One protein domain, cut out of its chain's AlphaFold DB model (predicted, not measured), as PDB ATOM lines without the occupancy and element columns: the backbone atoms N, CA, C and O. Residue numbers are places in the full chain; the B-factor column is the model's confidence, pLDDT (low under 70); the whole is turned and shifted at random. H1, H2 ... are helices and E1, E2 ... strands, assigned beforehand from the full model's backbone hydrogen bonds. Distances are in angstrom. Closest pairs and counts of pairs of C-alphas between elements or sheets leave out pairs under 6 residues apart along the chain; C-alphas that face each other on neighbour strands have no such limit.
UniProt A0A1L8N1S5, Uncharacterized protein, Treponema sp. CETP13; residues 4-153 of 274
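Overview. This is residues 4 to 153 of the 274 residues of an uncharacterized protein of Treponema sp. CETP13 (UniProt A0A1L8N1S5). Two lobes make an elongated whole: a helical one, where H1 and H2 cross the long helix H5 and H3 packs on its side, and a strongly twisted sheet of four strands with H4 over one face. H5 joins them, grazing the sheet and running on into the helical lobe, while residues 121 to 127 stick out. The 150 printed residues run H1 H2 H3 E1 H4 E2 E3 E4 H5, a mixed class of five helices and four strands. The mixed sheet has the order E1 E2 E3 E4, with E1 and E2 parallel and the other neighbours antiparallel. The whole is only just compact, close to loose, with a radius of gyration of the C-alphas of 17.4 A and spans of 58 by 34 by 29 A.

Along the chain. H1, residues 4 to 21, begins at C-alpha 4 (22.791, 5.291, 15.431) and is 26.2 A long. H2, residues 32 to 48, is 24.3 A long, and H3 is residues 52 to 56. E1, residues 60 to 62, is followed by H4, residues 71 to 80, 14.6 A long. E2 is residues 86 to 90. E3, residues 96 to 105, is 26.0 A long and bends by 50 degrees at residue 102; E4, residues 108 to 117, is 26.3 A long. H5, residues 122 to 153, is 45.7 A long and ends at C-alpha 153 (13.356, -1.015, 41.104).

Arrangement. H5 is the hub, touching three helices. Its residues 140 to 148 touch residues 10 to 17 of H1, closest at the C-alphas of Glu 14 and Val 144, 6.1 A, at a steep tilt of 67 degrees, only just short of about perpendicular. Its residues 134 to 142 touch H2, closest at the C-alphas of Met 42 and Lys 138, 6.3 A, at a steep tilt of 59 degrees, opposite ways. Its residues 129 to 133 touch H3, closest at the C-alphas of Met 53 and Tyr 133, 6.0 A. H5 only grazes the sheet, with residues 128 to 136. E1, H4 and E2 form a strand-helix-strand unit, two parallel strands with a helix between, with a right-handed crossover; N 61 and O 86 are 2.8 A apart. E2, E3 and E4 form a meander, each strand the antiparallel neighbour of the one before, with N 87 and O 99 at 2.8 A and N 100 and O 114 at 2.8 A. H4 is on one face of the sheet, giving two layers; its closest C-alphas to E4 are Ala 79 and Lys 111, 5.7 A. H4 and H5 are apart. In all five helices every O i to N i+4 pair is within hydrogen-bond range.

Size, cuts and confidence. The two farthest C-alphas, of Ser 23 and Lys 67, are 57.8 A apart. The printed part has no cut, and no link is long. Mean pLDDT of the printed part is 71.9, with 58 residues under 70, among them 53 to 62 and 116 to 132.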
ATOM      1  N   SER A   4      24.251   5.302  15.611       69.94
ATOM      2  CA  SER A   4      22.791   5.291  15.431       69.94
ATOM      3  C   SER A   4      22.211   3.872  15.445       69.94
ATOM      4  O   SER A   4      21.192   3.627  16.090       69.94
ATOM      5  N   GLU A   5      22.884   2.933  14.784       70.62
ATOM      6  CA  GLU A   5      22.527   1.513  14.739       70.62
ATOM      7  C   GLU A   5      22.716   0.845  16.106       70.62
ATOM      8  O   GLU A   5      21.872   0.064  16.531       70.62
ATOM      9  N   GLU A   6      23.768   1.212  16.843       69.88
ATOM     10  CA  GLU A   6      24.016   0.734  18.204       69.88
ATOM     11  C   GLU A   6      22.888   1.146  19.163       69.88
ATOM     12  O   GLU A   6      22.423   0.343  19.975       69.88
ATOM     13  N   LYS A   7      22.373   2.377  19.034       74.75
ATOM     14  CA  LYS A   7      21.212   2.832  19.813       74.75
ATOM     15  C   LYS A   7      19.966   2.000  19.491       74.75
ATOM     16  O   LYS A   7      19.261   1.587  20.409       74.75
ATOM     17  N   GLN A   8      19.706   1.732  18.211       77.00
ATOM     18  CA  GLN A   8      18.584   0.888  17.784       77.00
ATOM     19  C   GLN A   8      18.742  -0.561  18.265       77.00
ATOM     20  O   GLN A   8      17.770  -1.162  18.719       77.00
ATOM     21  N   TYR A   9      19.962  -1.097  18.236       80.56
ATOM     22  CA  TYR A   9      20.296  -2.418  18.764       80.56
ATOM     23  C   TYR A   9      19.986  -2.533  20.261       80.56
ATOM     24  O   TYR A   9      19.323  -3.482  20.677       80.56
ATOM     25  N   TYR A  10      20.379  -1.549  21.073       80.06
ATOM     26  CA  TYR A  10      20.066  -1.571  22.503       80.06
ATOM     27  C   TYR A  10      18.563  -1.424  22.792       80.06
ATOM     28  O   TYR A  10      18.064  -2.085  23.701       80.06
ATOM     29  N   VAL A  11      17.825  -0.630  22.008       83.25
ATOM     30  CA  VAL A  11      16.350  -0.553  22.103       83.25
ATOM     31  C   VAL A  11      15.707  -1.896  21.751       83.25
ATOM     32  O   VAL A  11      14.786  -2.346  22.431       83.25
ATOM     33  N   PHE A  12      16.213  -2.558  20.714       85.31
ATOM     34  CA  PHE A  12      15.770  -3.887  20.313       85.31
ATOM     35  C   PHE A  12      16.001  -4.932  21.418       85.31
ATOM     36  O   PHE A  12      15.078  -5.679  21.746       85.31
ATOM     37  N   LEU A  13      17.189  -4.953  22.034       83.69
ATOM     38  CA  LEU A  13      17.476  -5.833  23.172       83.69
ATOM     39  C   LEU A  13      16.538  -5.555  24.349       83.69
ATOM     40  O   LEU A  13      16.012  -6.492  24.945       83.69
ATOM     41  N   GLU A  14      16.303  -4.279  24.662       86.06
ATOM     42  CA  GLU A  14      15.418  -3.884  25.760       86.06
ATOM     43  C   GLU A  14      13.994  -4.411  25.545       86.06
ATOM     44  O   GLU A  14      13.400  -4.985  26.459       86.06
ATOM     45  N   LYS A  15      13.475  -4.284  24.318       84.69
ATOM     46  CA  LYS A  15      12.154  -4.791  23.940       84.69
ATOM     47  C   LYS A  15      12.044  -6.303  24.149       84.69
ATOM     48  O   LYS A  15      11.108  -6.743  24.808       84.69
ATOM     49  N   ILE A  16      13.007  -7.083  23.652       81.75
ATOM     50  CA  ILE A  16      12.984  -8.548  23.800       81.75
ATOM     51  C   ILE A  16      13.046  -8.961  25.270       81.75
ATOM     52  O   ILE A  16      12.290  -9.836  25.690       81.75
ATOM     53  N   ILE A  17      13.920  -8.330  26.059       81.50
ATOM     54  CA  ILE A  17      14.061  -8.654  27.483       81.50
ATOM     55  C   ILE A  17      12.747  -8.385  28.225       81.50
ATOM     56  O   ILE A  17      12.303  -9.233  28.997       81.50
ATOM     57  N   ARG A  18      12.089  -7.247  27.963       79.69
ATOM     58  CA  ARG A  18      10.794  -6.909  28.575       79.69
ATOM     59  C   ARG A  18       9.670  -7.848  28.135       79.69
ATOM     60  O   ARG A  18       8.890  -8.277  28.977       79.69
ATOM     61  N   GLU A  19       9.598  -8.196  26.852       78.31
ATOM     62  CA  GLU A  19       8.597  -9.139  26.328       78.31
ATOM     63  C   GLU A  19       8.743 -10.531  26.950       78.31
ATOM     64  O   GLU A  19       7.750 -11.141  27.336       78.31
ATOM     65  N   GLN A  20       9.977 -11.022  27.083       70.19
ATOM     66  CA  GLN A  20      10.245 -12.344  27.646       70.19
ATOM     67  C   GLN A  20      10.057 -12.380  29.169       70.19
ATOM     68  O   GLN A  20       9.657 -13.408  29.711       70.19
ATOM     69  N   LYS A  21      10.312 -11.263  29.861       65.81
ATOM     70  CA  LYS A  21      10.044 -11.131  31.298       65.81
ATOM     71  C   LYS A  21       8.570 -10.935  31.628       65.81
ATOM     72  O   LYS A  21       8.133 -11.428  32.668       65.81
ATOM     73  N   ALA A  22       7.804 -10.271  30.766       66.25
ATOM     74  CA  ALA A  22       6.403  -9.931  31.006       66.25
ATOM     75  C   ALA A  22       6.197  -9.323  32.415       66.25
ATOM     76  O   ALA A  22       6.811  -8.311  32.740       66.25
ATOM     77  N   SER A  23       5.359  -9.933  33.261       56.78
ATOM     78  CA  SER A  23       5.092  -9.516  34.650       56.78
ATOM     79  C   SER A  23       6.034 -10.140  35.692       56.78
ATOM     80  O   SER A  23       5.792 -10.017  36.892       56.78
ATOM     81  N   SER A  24       7.068 -10.857  35.257       55.47
ATOM     82  CA  SER A  24       7.956 -11.628  36.131       55.47
ATOM     83  C   SER A  24       9.080 -10.759  36.689       55.47
ATOM     84  O   SER A  24       9.654  -9.933  35.982       55.47
ATOM     85  N   SER A  25       9.459 -10.997  37.946       67.31
ATOM     86  CA  SER A  25      10.538 -10.255  38.602       67.31
ATOM     87  C   SER A  25      11.904 -10.457  37.929       67.31
ATOM     88  O   SER A  25      12.240 -11.525  37.395       67.31
ATOM     89  N   PHE A  26      12.735  -9.417  37.996       71.62
ATOM     90  CA  PHE A  26      14.130  -9.481  37.575       71.62
ATOM     91  C   PHE A  26      14.987 -10.134  38.668       71.62
ATOM     92  O   PHE A  26      15.007  -9.692  39.813       71.62
ATOM     93  N   TRP A  27      15.716 -11.187  38.300       71.12
ATOM     94  CA  TRP A  27      16.687 -11.869  39.157       71.12
ATOM     95  C   TRP A  27      17.927 -11.019  39.448       71.12
ATOM     96  O   TRP A  27      18.407 -10.283  38.582       71.12
ATOM     97  N   HIS A  28      18.484 -11.181  40.648       69.00
ATOM     98  CA  HIS A  28      19.736 -10.547  41.043       69.00
ATOM     99  C   HIS A  28      20.942 -11.184  40.349       69.00
ATOM    100  O   HIS A  28      21.031 -12.409  40.208       69.00
ATOM    101  N   LYS A  29      21.893 -10.331  39.959       69.19
ATOM    102  CA  LYS A  29      23.178 -10.739  39.388       69.19
ATOM    103  C   LYS A  29      23.905 -11.694  40.337       69.19
ATOM    104  O   LYS A  29      23.970 -11.430  41.534       69.19
ATOM    105  N   GLY A  30      24.463 -12.771  39.789       61.38
ATOM    106  CA  GLY A  30      25.187 -13.793  40.555       61.38
ATOM    107  C   GLY A  30      24.323 -14.955  41.053       61.38
ATOM    108  O   GLY A  30      24.862 -15.897  41.618       61.38
ATOM    109  N   SER A  31      23.006 -14.933  40.820       64.06
ATOM    110  CA  SER A  31      22.148 -16.103  41.049       64.06
ATOM    111  C   SER A  31      22.159 -17.060  39.850       64.06
ATOM    112  O   SER A  31      22.255 -16.630  38.699       64.06
ATOM    113  N   ASN A  32      21.977 -18.362  40.098       57.94
ATOM    114  CA  ASN A  32      21.833 -19.360  39.028       57.94
ATOM    115  C   ASN A  32      20.645 -19.035  38.106       57.94
ATOM    116  O   ASN A  32      20.742 -19.176  36.888       57.94
ATOM    117  N   SER A  33      19.550 -18.525  38.676       66.81
ATOM    118  CA  SER A  33      18.372 -18.079  37.927       66.81
ATOM    119  C   SER A  33      18.681 -16.907  36.993       66.81
ATOM    120  O   SER A  33      18.149 -16.859  35.890       66.81
ATOM    121  N   TYR A  34      19.564 -15.984  37.392       69.81
ATOM    122  CA  TYR A  34      20.020 -14.888  36.534       69.81
ATOM    123  C   TYR A  34      20.857 -15.393  35.353       69.81
ATOM    124  O   TYR A  34      20.605 -15.000  34.216       69.81
ATOM    125  N   GLU A  35      21.823 -16.282  35.596       66.50
ATOM    126  CA  GLU A  35      22.668 -16.817  34.519       66.50
ATOM    127  C   GLU A  35      21.857 -17.648  33.514       66.50
ATOM    128  O   GLU A  35      22.056 -17.517  32.304       66.50
ATOM    129  N   MET A  36      20.899 -18.447  33.996       65.38
ATOM    130  CA  MET A  36      20.025 -19.258  33.145       65.38
ATOM    131  C   MET A  36      19.094 -18.395  32.284       65.38
ATOM    132  O   MET A  36      18.907 -18.660  31.098       65.38
ATOM    133  N   ASP A  37      18.556 -17.320  32.854       70.62
ATOM    134  CA  ASP A  37      17.660 -16.400  32.157       70.62
ATOM    135  C   ASP A  37      18.396 -15.582  31.079       70.62
ATOM    136  O   ASP A  37      17.928 -15.453  29.946       70.62
ATOM    137  N   VAL A  38      19.620 -15.127  31.371       74.12
ATOM    138  CA  VAL A  38      20.514 -14.502  30.378       74.12
ATOM    139  C   VAL A  38      20.834 -15.468  29.233       74.12
ATOM    140  O   VAL A  38      20.834 -15.065  28.068       74.12
ATOM    141  N   LEU A  39      21.082 -16.744  29.536       70.75
ATOM    142  CA  LEU A  39      21.382 -17.762  28.529       70.75
ATOM    143  C   LEU A  39      20.156 -18.085  27.658       70.75
ATOM    144  O   LEU A  39      20.279 -18.210  26.438       70.75
ATOM    145  N   MET A  40      18.960 -18.133  28.251       71.69
ATOM    146  CA  MET A  40      17.701 -18.254  27.513       71.69
ATOM    147  C   MET A  40      17.456 -17.062  26.582       71.69
ATOM    148  O   MET A  40      17.096 -17.264  25.423       71.69
ATOM    149  N   LEU A  41      17.677 -15.832  27.059       78.94
ATOM    150  CA  LEU A  41      17.583 -14.614  26.247       78.94
ATOM    151  C   LEU A  41      18.566 -14.647  25.074       78.94
ATOM    152  O   LEU A  41      18.192 -14.350  23.940       78.94
ATOM    153  N   MET A  42      19.806 -15.065  25.327       76.94
ATOM    154  CA  MET A  42      20.842 -15.193  24.303       76.94
ATOM    155  C   MET A  42      20.423 -16.174  23.200       76.94
ATOM    156  O   MET A  42      20.474 -15.831  22.018       76.94
ATOM    157  N   ASN A  43      19.929 -17.356  23.581       72.06
ATOM    158  CA  ASN A  43      19.437 -18.361  22.638       72.06
ATOM    159  C   ASN A  43      18.201 -17.874  21.871       72.06
ATOM    160  O   ASN A  43      18.098 -18.084  20.661       72.06
ATOM    161  N   HIS A  44      17.275 -17.187  22.546       75.75
ATOM    162  CA  HIS A  44      16.079 -16.629  21.920       75.75
ATOM    163  C   HIS A  44      16.429 -15.566  20.868       75.75
ATOM    164  O   HIS A  44      15.919 -15.612  19.747       75.75
ATOM    165  N   ILE A  45      17.339 -14.644  21.196       76.19
ATOM    166  CA  ILE A  45      17.790 -13.573  20.298       76.19
ATOM    167  C   ILE A  45      18.552 -14.147  19.104       76.19
ATOM    168  O   ILE A  45      18.264 -13.774  17.964       76.19
ATOM    169  N   ALA A  46      19.466 -15.092  19.344       70.88
ATOM    170  CA  ALA A  46      20.211 -15.763  18.284       70.88
ATOM    171  C   ALA A  46      19.285 -16.525  17.318       70.88
ATOM    172  O   ALA A  46      19.489 -16.465  16.107       70.88
ATOM    173  N   LYS A  47      18.229 -17.176  17.830       74.06
ATOM    174  CA  LYS A  47      17.246 -17.902  17.011       74.06
ATOM    175  C   LYS A  47      16.319 -16.970  16.223       74.06
ATOM    176  O   LYS A  47      16.030 -17.251  15.064       74.06
ATOM    177  N   LYS A  48      15.848 -15.869  16.824       73.81
ATOM    178  CA  LYS A  48      14.957 -14.901  16.151       73.81
ATOM    179  C   LYS A  48      15.680 -14.028  15.126       73.81
ATOM    180  O   LYS A  48      15.046 -13.591  14.171       73.81
ATOM    181  N   ASN A  49      16.969 -13.741  15.320       74.38
ATOM    182  CA  ASN A  49      17.741 -12.869  14.435       74.38
ATOM    183  C   ASN A  49      19.114 -13.468  14.091       74.38
ATOM    184  O   ASN A  49      20.139 -12.990  14.578       74.38
ATOM    185  N   PRO A  50      19.163 -14.464  13.190       69.44
ATOM    186  CA  PRO A  50      20.416 -15.111  12.799       69.44
ATOM    187  C   PRO A  50      21.416 -14.151  12.128       69.44
ATOM    188  O   PRO A  50      22.620 -14.319  12.281       69.44
ATOM    189  N   ARG A  51      20.939 -13.087  11.460       75.19
ATOM    190  CA  ARG A  51      21.782 -12.043  10.829       75.19
ATOM    191  C   ARG A  51      22.348 -11.011  11.816       75.19
ATOM    192  O   ARG A  51      23.038 -10.078  11.410       75.19
ATOM    193  N   LEU A  52      22.018 -11.111  13.107       71.69
ATOM    194  CA  LEU A  52      22.518 -10.183  14.124       71.69
ATOM    195  C   LEU A  52      24.023 -10.364  14.353       71.69
ATOM    196  O   LEU A  52      24.707  -9.382  14.622       71.69
ATOM    197  N   MET A  53      24.534 -11.585  14.173       69.50
ATOM    198  CA  MET A  53      25.964 -11.889  14.245       69.50
ATOM    199  C   MET A  53      26.768 -11.030  13.266       69.50
ATOM    200  O   MET A  53      27.694 -10.340  13.685       69.50
ATOM    201  N   ASP A  54      26.349 -10.993  12.000       66.62
ATOM    202  CA  ASP A  54      27.028 -10.227  10.949       66.62
ATOM    203  C   ASP A  54      26.944  -8.716  11.202       66.62
ATOM    204  O   ASP A  54      27.882  -7.981  10.929       66.62
ATOM    205  N   LYS A  55      25.853  -8.230  11.810       65.31
ATOM    206  CA  LYS A  55      25.722  -6.814  12.201       65.31
ATOM    207  C   LYS A  55      26.599  -6.432  13.396       65.31
ATOM    208  O   LYS A  55      27.071  -5.296  13.471       65.31
ATOM    209  N   VAL A  56      26.778  -7.345  14.352       61.72
ATOM    210  CA  VAL A  56      27.581  -7.127  15.567       61.72
ATOM    211  C   VAL A  56      29.074  -7.301  15.281       61.72
ATOM    212  O   VAL A  56      29.878  -6.608  15.897       61.72
ATOM    213  N   ILE A  57      29.446  -8.164  14.334       62.03
ATOM    214  CA  ILE A  57      30.830  -8.463  13.941       62.03
ATOM    215  C   ILE A  57      30.951  -8.294  12.421       62.03
ATOM    216  O   ILE A  57      30.992  -9.270  11.676       62.03
ATOM    217  N   ASN A  58      30.963  -7.041  11.956       61.56
ATOM    218  CA  ASN A  58      30.840  -6.752  10.521       61.56
ATOM    219  C   ASN A  58      32.160  -6.378   9.825       61.56
ATOM    220  O   ASN A  58      32.262  -6.478   8.609       61.56
ATOM    221  N   ASN A  59      33.184  -5.951  10.570       60.34
ATOM    222  CA  ASN A  59      34.402  -5.399   9.971       60.34
ATOM    223  C   ASN A  59      35.599  -6.295  10.284       60.34
ATOM    224  O   ASN A  59      36.032  -6.365  11.429       60.34
ATOM    225  N   PHE A  60      36.139  -6.966   9.269       63.12
ATOM    226  CA  PHE A  60      37.422  -7.661   9.347       63.12
ATOM    227  C   PHE A  60      38.460  -6.855   8.568       63.12
ATOM    228  O   PHE A  60      38.268  -6.582   7.386       63.12
ATOM    229  N   VAL A  61      39.535  -6.457   9.239       66.94
ATOM    230  CA  VAL A  61      40.639  -5.685   8.671       66.94
ATOM    231  C   VAL A  61      41.900  -6.530   8.782       66.94
ATOM    232  O   VAL A  61      42.287  -6.926   9.879       66.94
ATOM    233  N   ASP A  62      42.538  -6.814   7.654       67.31
ATOM    234  CA  ASP A  62      43.824  -7.504   7.629       67.31
ATOM    235  C   ASP A  62      44.950  -6.477   7.470       67.31
ATOM    236  O   ASP A  62      45.040  -5.797   6.449       67.31
ATOM    237  N   THR A  63      45.787  -6.336   8.496       70.50
ATOM    238  CA  THR A  63      46.949  -5.436   8.508       70.50
ATOM    239  C   THR A  63      48.268  -6.205   8.446       70.50
ATOM    240  O   THR A  63      49.325  -5.616   8.651       70.50
ATOM    241  N   THR A  64      48.247  -7.511   8.159       66.06
ATOM    242  CA  THR A  64      49.461  -8.352   8.114       66.06
ATOM    243  C   THR A  64      50.441  -7.980   6.998       66.06
ATOM    244  O   THR A  64      51.617  -8.321   7.088       66.06
ATOM    245  N   GLY A  65      49.981  -7.267   5.963       65.50
ATOM    246  CA  GLY A  65      50.817  -6.755   4.872       65.50
ATOM    247  C   GLY A  65      51.488  -5.403   5.149       65.50
ATOM    248  O   GLY A  65      52.268  -4.941   4.317       65.50
ATOM    249  N   MET A  66      51.188  -4.748   6.277       72.44
ATOM    250  CA  MET A  66      51.797  -3.463   6.634       72.44
ATOM    251  C   MET A  66      53.196  -3.682   7.226       72.44
ATOM    252  O   MET A  66      53.366  -4.478   8.147       72.44
ATOM    253  N   LYS A  67      54.200  -2.980   6.687       61.31
ATOM    254  CA  LYS A  67      55.573  -2.987   7.214       61.31
ATOM    255  C   LYS A  67      55.677  -2.032   8.407       61.31
ATOM    256  O   LYS A  67      55.036  -0.985   8.398       61.31
ATOM    257  N   ASP A  68      56.469  -2.412   9.408       67.12
ATOM    258  CA  ASP A  68      56.839  -1.587  10.571       67.12
ATOM    259  C   ASP A  68      55.670  -1.087  11.449       67.12
ATOM    260  O   ASP A  68      55.748  -0.026  12.060       67.12
ATOM    261  N   CYS A  69      54.575  -1.850  11.554       71.75
ATOM    262  CA  CYS A  69      53.491  -1.536  12.493       71.75
ATOM    263  C   CYS A  69      53.777  -2.089  13.894       71.75
ATOM    264  O   CYS A  69      53.735  -3.305  14.101       71.75
ATOM    265  N   SER A  70      53.978  -1.196  14.868       81.06
ATOM    266  CA  SER A  70      54.132  -1.573  16.274       81.06
ATOM    267  C   SER A  70      52.795  -1.970  16.907       81.06
ATOM    268  O   SER A  70      51.708  -1.597  16.445       81.06
ATOM    269  N   LYS A  71      52.855  -2.662  18.052       80.44
ATOM    270  CA  LYS A  71      51.664  -2.946  18.870       80.44
ATOM    271  C   LYS A  71      50.863  -1.680  19.202       80.44
ATOM    272  O   LYS A  71      49.631  -1.711  19.235       80.44
ATOM    273  N   GLN A  72      51.554  -0.571  19.460       81.94
ATOM    274  CA  GLN A  72      50.943   0.697  19.852       81.94
ATOM    275  C   GLN A  72      50.130   1.311  18.702       81.94
ATOM    276  O   GLN A  72      49.033   1.830  18.928       81.94
ATOM    277  N   ASP A  73      50.624   1.193  17.469       82.62
ATOM    278  CA  ASP A  73      49.950   1.696  16.267       82.62
ATOM    279  C   ASP A  73      48.647   0.942  16.015       82.62
ATOM    280  O   ASP A  73      47.596   1.546  15.788       82.62
ATOM    281  N   ILE A  74      48.684  -0.382  16.163       82.81
ATOM    282  CA  ILE A  74      47.514  -1.243  15.984       82.81
ATOM    283  C   ILE A  74      46.477  -1.008  17.080       82.81
ATOM    284  O   ILE A  74      45.281  -0.929  16.793       82.81
ATOM    285  N   LEU A  75      46.899  -0.836  18.336       80.94
ATOM    286  CA  LEU A  75      45.986  -0.478  19.424       80.94
ATOM    287  C   LEU A  75      45.365   0.910  19.210       80.94
ATOM    288  O   LEU A  75      44.175   1.089  19.472       80.94
ATOM    289  N   THR A  76      46.128   1.870  18.684       83.62
ATOM    290  CA  THR A  76      45.636   3.219  18.359       83.62
ATOM    291  C   THR A  76      44.644   3.193  17.199       83.62
ATOM    292  O   THR A  76      43.592   3.835  17.263       83.62
ATOM    293  N   PHE A  77      44.931   2.406  16.160       82.44
ATOM    294  CA  PHE A  77      44.011   2.132  15.061       82.44
ATOM    295  C   PHE A  77      42.713   1.515  15.591       82.44
ATOM    296  O   PHE A  77      41.626   2.052  15.370       82.44
ATOM    297  N   MET A  78      42.817   0.458  16.395       79.12
ATOM    298  CA  MET A  78      41.678  -0.237  16.993       79.12
ATOM    299  C   MET A  78      40.874   0.635  17.961       79.12
ATOM    300  O   MET A  78      39.656   0.508  18.041       79.12
ATOM    301  N   ALA A  79      41.506   1.588  18.643       79.00
ATOM    302  CA  ALA A  79      40.805   2.577  19.455       79.00
ATOM    303  C   ALA A  79      39.947   3.539  18.609       79.00
ATOM    304  O   ALA A  79      39.017   4.154  19.130       79.00
ATOM    305  N   ARG A  80      40.180   3.649  17.295       81.31
ATOM    306  CA  ARG A  80      39.377   4.462  16.363       81.31
ATOM    307  C   ARG A  80      38.313   3.655  15.615       81.31
ATOM    308  O   ARG A  80      37.326   4.243  15.188       81.31
ATOM    309  N   THR A  81      38.435   2.329  15.545       75.56
ATOM    310  CA  THR A  81      37.476   1.463  14.836       75.56
ATOM    311  C   THR A  81      36.128   1.325  15.550       75.56
ATOM    312  O   THR A  81      35.967   1.687  16.721       75.56
ATOM    313  N   GLU A  82      35.115   0.827  14.845       73.75
ATOM    314  CA  GLU A  82      33.798   0.557  15.426       73.75
ATOM    315  C   GLU A  82      33.803  -0.721  16.281       73.75
ATOM    316  O   GLU A  82      34.597  -1.640  16.048       73.75
ATOM    317  N   LYS A  83      32.860  -0.821  17.229       73.25
ATOM    318  CA  LYS A  83      32.598  -2.066  17.968       73.25
ATOM    319  C   LYS A  83      32.331  -3.210  16.984       73.25
ATOM    320  O   LYS A  83      31.565  -3.040  16.030       73.25
ATOM    321  N   GLY A  84      32.962  -4.353  17.243       67.38
ATOM    322  CA  GLY A  84      32.892  -5.543  16.401       67.38
ATOM    323  C   GLY A  84      33.956  -5.618  15.312       67.38
ATOM    324  O   GLY A  84      33.976  -6.597  14.572       67.38
ATOM    325  N   THR A  85      34.834  -4.612  15.201       76.94
ATOM    326  CA  THR A  85      35.955  -4.670  14.256       76.94
ATOM    327  C   THR A  85      36.986  -5.683  14.740       76.94
ATOM    328  O   THR A  85      37.435  -5.601  15.884       76.94
ATOM    329  N   ILE A  86      37.348  -6.614  13.865       78.12
ATOM    330  CA  ILE A  86      38.425  -7.586  14.027       78.12
ATOM    331  C   ILE A  86      39.598  -7.101  13.179       78.12
ATOM    332  O   ILE A  86      39.431  -6.857  11.991       78.12
ATOM    333  N   CYS A  87      40.774  -6.977  13.776       82.31
ATOM    334  CA  CYS A  87      42.018  -6.650  13.098       82.31
ATOM    335  C   CYS A  87      42.968  -7.838  13.195       82.31
ATOM    336  O   CYS A  87      43.280  -8.282  14.300       82.31
ATOM    337  N   LYS A  88      43.433  -8.347  12.057       82.69
ATOM    338  CA  LYS A  88      44.502  -9.342  11.992       82.69
ATOM    339  C   LYS A  88      45.832  -8.611  11.825       82.69
ATOM    340  O   LYS A  88      46.023  -7.926  10.829       82.69
ATOM    341  N   TRP A  89      46.730  -8.748  12.791       85.06
ATOM    342  CA  TRP A  89      48.057  -8.134  12.811       85.06
ATOM    343  C   TRP A  89      49.136  -9.210  12.933       85.06
ATOM    344  O   TRP A  89      48.881 -10.292  13.456       85.06
ATOM    345  N   LYS A  90      50.337  -8.919  12.436       82.50
ATOM    346  CA  LYS A  90      51.513  -9.763  12.619       82.50
ATOM    347  C   LYS A  90      52.397  -9.102  13.671       82.50
ATOM    348  O   LYS A  90      52.834  -7.978  13.449       82.50
ATOM    349  N   ASP A  91      52.586  -9.758  14.812       78.88
ATOM    350  CA  ASP A  91      53.390  -9.201  15.896       78.88
ATOM    351  C   ASP A  91      54.871  -9.066  15.507       78.88
ATOM    352  O   ASP A  91      55.322  -9.557  14.469       78.88
ATOM    353  N   GLU A  92      55.636  -8.403  16.369       78.38
ATOM    354  CA  GLU A  92      57.076  -8.154  16.201       78.38
ATOM    355  C   GLU A  92      57.902  -9.452  16.073       78.38
ATOM    356  O   GLU A  92      59.000  -9.435  15.522       78.38
ATOM    357  N   ASN A  93      57.355 -10.589  16.513       76.75
ATOM    358  CA  ASN A  93      57.971 -11.914  16.428       76.75
ATOM    359  C   ASN A  93      57.491 -12.714  15.202       76.75
ATOM    360  O   ASN A  93      57.877 -13.868  15.014       76.75
ATOM    361  N   GLY A  94      56.636 -12.125  14.366       73.19
ATOM    362  CA  GLY A  94      56.093 -12.745  13.169       73.19
ATOM    363  C   GLY A  94      54.852 -13.620  13.386       73.19
ATOM    364  O   GLY A  94      54.429 -14.284  12.436       73.19
ATOM    365  N   ASN A  95      54.249 -13.624  14.577       78.94
ATOM    366  CA  ASN A  95      53.035 -14.383  14.881       78.94
ATOM    367  C   ASN A  95      51.777 -13.640  14.444       78.94
ATOM    368  O   ASN A  95      51.674 -12.422  14.567       78.94
ATOM    369  N   GLU A  96      50.767 -14.389  14.009       76.62
ATOM    370  CA  GLU A  96      49.457 -13.809  13.731       76.62
ATOM    371  C   GLU A  96      48.674 -13.586  15.030       76.62
ATOM    372  O   GLU A  96      48.447 -14.504  15.826       76.62
ATOM    373  N   VAL A  97      48.221 -12.351  15.212       78.75
ATOM    374  CA  VAL A  97      47.455 -11.883  16.361       78.75
ATOM    375  C   VAL A  97      46.155 -11.265  15.870       78.75
ATOM    376  O   VAL A  97      46.139 -10.447  14.953       78.75
ATOM    377  N   TYR A  98      45.048 -11.627  16.508       78.06
ATOM    378  CA  TYR A  98      43.739 -11.053  16.220       78.06
ATOM    379  C   TYR A  98      43.339 -10.117  17.355       78.06
ATOM    380  O   TYR A  98      43.261 -10.522  18.516       78.06
ATOM    381  N   LEU A  99      43.081  -8.857  17.021       79.94
ATOM    382  CA  LEU A  99      42.602  -7.843  17.946       79.94
ATOM    383  C   LEU A  99      41.143  -7.530  17.654       79.94
ATOM    384  O   LEU A  99      40.764  -7.365  16.501       79.94
ATOM    385  N   ILE A 100      40.321  -7.386  18.689       75.62
ATOM    386  CA  ILE A 100      38.893  -7.096  18.539       75.62
ATOM    387  C   ILE A 100      38.490  -5.901  19.378       75.62
ATOM    388  O   ILE A 100      38.746  -5.854  20.580       75.62
ATOM    389  N   ASN A 101      37.786  -4.965  18.753       78.88
ATOM    390  CA  ASN A 101      37.193  -3.830  19.437       78.88
ATOM    391  C   ASN A 101      35.843  -4.229  20.053       78.88
ATOM    392  O   ASN A 101      34.862  -4.461  19.345       78.88
ATOM    393  N   ASN A 102      35.784  -4.278  21.382       70.56
ATOM    394  CA  ASN A 102      34.599  -4.652  22.157       70.56
ATOM    395  C   ASN A 102      33.744  -3.437  22.594       70.56
ATOM    396  O   ASN A 102      32.897  -3.552  23.483       70.56
ATOM    397  N   GLY A 103      33.958  -2.268  21.985       70.62
ATOM    398  CA  GLY A 103      33.274  -1.021  22.326       70.62
ATOM    399  C   GLY A 103      33.858  -0.315  23.555       70.62
ATOM    400  O   GLY A 103      34.921  -0.674  24.064       70.62
ATOM    401  N   GLU A 104      33.172   0.728  24.016       74.00
ATOM    402  CA  GLU A 104      33.605   1.578  25.135       74.00
ATOM    403  C   GLU A 104      33.430   0.899  26.506       74.00
ATOM    404  O   GLU A 104      32.516   0.091  26.724       74.00
ATOM    405  N   ARG A 105      34.308   1.236  27.462       65.44
ATOM    406  CA  ARG A 105      34.172   0.813  28.863       65.44
ATOM    407  C   ARG A 105      33.034   1.579  29.552       65.44
ATOM    408  O   ARG A 105      32.723   2.717  29.233       65.44
ATOM    409  N   LEU A 106      32.414   0.945  30.550       44.84
ATOM    410  CA  LEU A 106      31.190   1.447  31.200       44.84
ATOM    411  C   LEU A 106      31.373   2.782  31.952       44.84
ATOM    412  O   LEU A 106      30.418   3.534  32.100       44.84
ATOM    413  N   PHE A 107      32.586   3.042  32.444       45.69
ATOM    414  CA  PHE A 107      32.922   4.182  33.310       45.69
ATOM    415  C   PHE A 107      34.058   5.044  32.749       45.69
ATOM    416  O   PHE A 107      34.545   5.948  33.421       45.69
ATOM    417  N   ASN A 108      34.527   4.735  31.541       54.47
ATOM    418  CA  ASN A 108      35.637   5.426  30.908       54.47
ATOM    419  C   ASN A 108      35.446   5.339  29.382       54.47
ATOM    420  O   ASN A 108      35.221   4.237  28.885       54.47
ATOM    421  N   PRO A 109      35.557   6.446  28.629       61.41
ATOM    422  CA  PRO A 109      35.398   6.446  27.170       61.41
ATOM    423  C   PRO A 109      36.489   5.662  26.412       61.41
ATOM    424  O   PRO A 109      36.474   5.589  25.186       61.41
ATOM    425  N   THR A 110      37.452   5.053  27.107       69.00
ATOM    426  CA  THR A 110      38.455   4.172  26.498       69.00
ATOM    427  C   THR A 110      37.824   2.887  25.955       69.00
ATOM    428  O   THR A 110      37.078   2.181  26.642       69.00
ATOM    429  N   LYS A 111      38.144   2.556  24.698       72.69
ATOM    430  CA  LYS A 111      37.687   1.320  24.053       72.69
ATOM    431  C   LYS A 111      38.382   0.099  24.654       72.69
ATOM    432  O   LYS A 111      39.562   0.135  24.995       72.69
ATOM    433  N   GLN A 112      37.643  -0.996  24.792       72.88
ATOM    434  CA  GLN A 112      38.171  -2.276  25.250       72.88
ATOM    435  C   GLN A 112      38.608  -3.111  24.042       72.88
ATOM    436  O   GLN A 112      37.771  -3.472  23.217       72.88
ATOM    437  N   ILE A 113      39.897  -3.446  23.962       76.56
ATOM    438  CA  ILE A 113      40.456  -4.287  22.896       76.56
ATOM    439  C   ILE A 113      40.791  -5.667  23.471       76.56
ATOM    440  O   ILE A 113      41.482  -5.762  24.485       76.56
ATOM    441  N   LEU A 114      40.272  -6.725  22.851       69.44
ATOM    442  CA  LEU A 114      40.597  -8.119  23.167       69.44
ATOM    443  C   LEU A 114      41.691  -8.605  22.212       69.44
ATOM    444  O   LEU A 114      41.649  -8.251  21.038       69.44
ATOM    445  N   VAL A 115      42.647  -9.399  22.699       73.19
ATOM    446  CA  VAL A 115      43.799  -9.886  21.920       73.19
ATOM    447  C   VAL A 115      43.839 -11.411  21.977       73.19
ATOM    448  O   VAL A 115      43.800 -11.977  23.067       73.19
ATOM    449  N   PHE A 116      43.930 -12.063  20.819       68.50
ATOM    450  CA  PHE A 116      43.990 -13.519  20.671       68.50
ATOM    451  C   PHE A 116      45.238 -13.908  19.868       68.50
ATOM    452  O   PHE A 116      45.486 -13.330  18.809       68.50
ATOM    453  N   GLY A 117      46.024 -14.869  20.365       55.59
ATOM    454  CA  GLY A 117      47.266 -15.323  19.729       55.59
ATOM    455  C   GLY A 117      47.129 -16.666  19.001       55.59
ATOM    456  O   GLY A 117      46.662 -17.630  19.597       55.59
ATOM    457  N   ASN A 118      47.622 -16.698  17.757       62.00
ATOM    458  CA  ASN A 118      47.946 -17.834  16.877       62.00
ATOM    459  C   ASN A 118      46.850 -18.784  16.325       62.00
ATOM    460  O   ASN A 118      45.890 -19.157  16.988       62.00
ATOM    461  N   ARG A 119      47.095 -19.159  15.051       50.25
ATOM    462  CA  ARG A 119      46.437 -20.099  14.106       50.25
ATOM    463  C   ARG A 119      44.924 -20.288  14.243       50.25
ATOM    464  O   ARG A 119      44.457 -21.266  14.814       50.25
ATOM    465  N   MET A 120      44.174 -19.416  13.573       53.81
ATOM    466  CA  MET A 120      42.774 -19.679  13.232       53.81
ATOM    467  C   MET A 120      42.636 -20.029  11.748       53.81
ATOM    468  O   MET A 120      42.945 -19.209  10.884       53.81
ATOM    469  N   ASN A 121      42.139 -21.228  11.443       53.44
ATOM    470  CA  ASN A 121      41.643 -21.579  10.112       53.44
ATOM    471  C   ASN A 121      40.314 -20.850   9.823       53.44
ATOM    472  O   ASN A 121      39.684 -20.301  10.723       53.44
ATOM    473  N   LYS A 122      39.813 -20.884   8.577       51.19
ATOM    474  CA  LYS A 122      38.490 -20.308   8.231       51.19
ATOM    475  C   LYS A 122      37.346 -20.842   9.111       51.19
ATOM    476  O   LYS A 122      36.462 -20.074   9.475       51.19
ATOM    477  N   GLY A 123      37.380 -22.129   9.469       52.50
ATOM    478  CA  GLY A 123      36.419 -22.730  10.404       52.50
ATOM    479  C   GLY A 123      36.557 -22.182  11.827       52.50
ATOM    480  O   GLY A 123      35.549 -21.920  12.480       52.50
ATOM    481  N   ASP A 124      37.788 -21.907  12.258       56.66
ATOM    482  CA  ASP A 124      38.093 -21.311  13.559       56.66
ATOM    483  C   ASP A 124      37.710 -19.829  13.603       56.66
ATOM    484  O   ASP A 124      37.320 -19.341  14.653       56.66
ATOM    485  N   LEU A 125      37.740 -19.122  12.469       60.88
ATOM    486  CA  LEU A 125      37.251 -17.747  12.362       60.88
ATOM    487  C   LEU A 125      35.731 -17.678  12.528       60.88
ATOM    488  O   LEU A 125      35.235 -16.780  13.198       60.88
ATOM    489  N   ASP A 126      34.984 -18.616  11.948       62.69
ATOM    490  CA  ASP A 126      33.529 -18.692  12.125       62.69
ATOM    491  C   ASP A 126      33.152 -19.131  13.546       62.69
ATOM    492  O   ASP A 126      32.223 -18.585  14.145       62.69
ATOM    493  N   LEU A 127      33.907 -20.069  14.126       62.41
ATOM    494  CA  LEU A 127      33.804 -20.443  15.538       62.41
ATOM    495  C   LEU A 127      34.157 -19.277  16.463       62.41
ATOM    496  O   LEU A 127      33.440 -19.035  17.432       62.41
ATOM    497  N   LEU A 128      35.199 -18.512  16.142       64.81
ATOM    498  CA  LEU A 128      35.581 -17.309  16.868       64.81
ATOM    499  C   LEU A 128      34.482 -16.259  16.748       64.81
ATOM    500  O   LEU A 128      34.053 -15.737  17.768       64.81
ATOM    501  N   LYS A 129      33.976 -15.977  15.544       66.44
ATOM    502  CA  LYS A 129      32.866 -15.039  15.330       66.44
ATOM    503  C   LYS A 129      31.635 -15.456  16.126       66.44
ATOM    504  O   LYS A 129      31.054 -14.614  16.800       66.44
ATOM    505  N   LYS A 130      31.270 -16.743  16.134       66.69
ATOM    506  CA  LYS A 130      30.145 -17.271  16.929       66.69
ATOM    507  C   LYS A 130      30.392 -17.177  18.435       66.69
ATOM    508  O   LYS A 130      29.509 -16.733  19.165       66.69
ATOM    509  N   SER A 131      31.580 -17.555  18.901       62.75
ATOM    510  CA  SER A 131      31.968 -17.498  20.317       62.75
ATOM    511  C   SER A 131      32.017 -16.053  20.821       62.75
ATOM    512  O   SER A 131      31.427 -15.716  21.847       62.75
ATOM    513  N   MET A 132      32.621 -15.159  20.040       65.38
ATOM    514  CA  MET A 132      32.653 -13.723  20.296       65.38
ATOM    515  C   MET A 132      31.269 -13.105  20.252       65.38
ATOM    516  O   MET A 132      30.942 -12.308  21.122       65.38
ATOM    517  N   TYR A 133      30.445 -13.463  19.269       71.50
ATOM    518  CA  TYR A 133      29.066 -13.002  19.201       71.50
ATOM    519  C   TYR A 133      28.313 -13.416  20.459       71.50
ATOM    520  O   TYR A 133      27.678 -12.570  21.076       71.50
ATOM    521  N   GLY A 134      28.468 -14.668  20.901       67.31
ATOM    522  CA  GLY A 134      27.920 -15.149  22.165       67.31
ATOM    523  C   GLY A 134      28.393 -14.329  23.365       67.31
ATOM    524  O   GLY A 134      27.573 -13.897  24.170       67.31
ATOM    525  N   GLN A 135      29.692 -14.034  23.476       67.94
ATOM    526  CA  GLN A 135      30.220 -13.233  24.586       67.94
ATOM    527  C   GLN A 135      29.764 -11.768  24.553       67.94
ATOM    528  O   GLN A 135      29.376 -11.218  25.587       67.94
ATOM    529  N   VAL A 136      29.789 -11.131  23.379       70.94
ATOM    530  CA  VAL A 136      29.345  -9.743  23.185       70.94
ATOM    531  C   VAL A 136      27.851  -9.634  23.464       70.94
ATOM    532  O   VAL A 136      27.437  -8.769  24.234       70.94
ATOM    533  N   LEU A 137      27.054 -10.552  22.915       78.69
ATOM    534  CA  LEU A 137      25.614 -10.607  23.124       78.69
ATOM    535  C   LEU A 137      25.279 -10.880  24.593       78.69
ATOM    536  O   LEU A 137      24.460 -10.162  25.155       78.69
ATOM    537  N   LYS A 138      25.942 -11.847  25.244       78.69
ATOM    538  CA  LYS A 138      25.770 -12.117  26.682       78.69
ATOM    539  C   LYS A 138      26.022 -10.852  27.497       78.69
ATOM    540  O   LYS A 138      25.178 -10.465  28.302       78.69
ATOM    541  N   LYS A 139      27.149 -10.176  27.264       79.44
ATOM    542  CA  LYS A 139      27.514  -8.941  27.973       79.44
ATOM    543  C   LYS A 139      26.506  -7.815  27.721       79.44
ATOM    544  O   LYS A 139      26.138  -7.106  28.656       79.44
ATOM    545  N   ASP A 140      26.049  -7.648  26.482       78.12
ATOM    546  CA  ASP A 140      25.061  -6.629  26.125       78.12
ATOM    547  C   ASP A 140      23.685  -6.921  26.745       78.12
ATOM    548  O   ASP A 140      23.067  -6.010  27.294       78.12
ATOM    549  N   ILE A 141      23.236  -8.181  26.743       80.69
ATOM    550  CA  ILE A 141      22.008  -8.618  27.422       80.69
ATOM    551  C   ILE A 141      22.119  -8.349  28.919       80.69
ATOM    552  O   ILE A 141      21.234  -7.708  29.474       80.69
ATOM    553  N   GLN A 142      23.209  -8.769  29.569       81.94
ATOM    554  CA  GLN A 142      23.436  -8.519  30.996       81.94
ATOM    555  C   GLN A 142      23.377  -7.020  31.316       81.94
ATOM    556  O   GLN A 142      22.728  -6.617  32.281       81.94
ATOM    557  N   LYS A 143      23.991  -6.181  30.473       82.88
ATOM    558  CA  LYS A 143      23.977  -4.719  30.615       82.88
ATOM    559  C   LYS A 143      22.561  -4.144  30.522       82.88
ATOM    560  O   LYS A 143      22.173  -3.341  31.370       82.88
ATOM    561  N   VAL A 144      21.792  -4.530  29.505       82.88
ATOM    562  CA  VAL A 144      20.417  -4.038  29.318       82.88
ATOM    563  C   VAL A 144      19.496  -4.570  30.416       82.88
ATOM    564  O   VAL A 144      18.696  -3.816  30.960       82.88
ATOM    565  N   TYR A 145      19.660  -5.830  30.806       81.75
ATOM    566  CA  TYR A 145      18.907  -6.464  31.880       81.75
ATOM    567  C   TYR A 145      19.100  -5.732  33.212       81.75
ATOM    568  O   TYR A 145      18.128  -5.377  33.871       81.75
ATOM    569  N   GLU A 146      20.347  -5.440  33.594       83.38
ATOM    570  CA  GLU A 146      20.638  -4.673  34.810       83.38
ATOM    571  C   GLU A 146      20.068  -3.252  34.752       83.38
ATOM    572  O   GLU A 146      19.581  -2.742  35.763       83.38
ATOM    573  N   LYS A 147      20.127  -2.603  33.582       86.06
ATOM    574  CA  LYS A 147      19.539  -1.275  33.375       86.06
ATOM    575  C   LYS A 147      18.027  -1.319  33.623       86.06
ATOM    576  O   LYS A 147      17.540  -0.531  34.430       86.06
ATOM    577  N   ILE A 148      17.314  -2.255  32.991       82.31
ATOM    578  CA  ILE A 148      15.865  -2.420  33.166       82.31
ATOM    579  C   ILE A 148      15.530  -2.739  34.625       82.31
ATOM    580  O   ILE A 148      14.659  -2.091  35.199       82.31
ATOM    581  N   ALA A 149      16.250  -3.678  35.243       78.88
ATOM    582  CA  ALA A 149      16.024  -4.069  36.632       78.88
ATOM    583  C   ALA A 149      16.168  -2.873  37.589       78.88
ATOM    584  O   ALA A 149      15.333  -2.679  38.469       78.88
ATOM    585  N   ARG A 150      17.181  -2.015  37.389       82.25
ATOM    586  CA  ARG A 150      17.343  -0.777  38.173       82.25
ATOM    587  C   ARG A 150      16.233   0.233  37.900       82.25
ATOM    588  O   ARG A 150      15.807   0.915  38.825       82.25
ATOM    589  N   GLU A 151      15.789   0.377  36.654       82.31
ATOM    590  CA  GLU A 151      14.675   1.264  36.304       82.31
ATOM    591  C   GLU A 151      13.360   0.798  36.922       82.31
ATOM    592  O   GLU A 151      12.611   1.623  37.435       82.31
ATOM    593  N   GLU A 152      13.084  -0.503  36.924       73.69
ATOM    594  CA  GLU A 152      11.904  -1.070  37.572       73.69
ATOM    595  C   GLU A 152      11.987  -0.993  39.084       73.69
ATOM    596  O   GLU A 152      11.007  -0.604  39.706       73.69
ATOM    597  N   GLN A 153      13.152  -1.239  39.678       73.44
ATOM    598  CA  GLN A 153      13.356  -1.015  41.104       73.44
ATOM    599  C   GLN A 153      13.143   0.463  41.456       73.44
ATOM    600  O   GLN A 153      12.448   0.773  42.418       73.44
TER     601      GLN A 153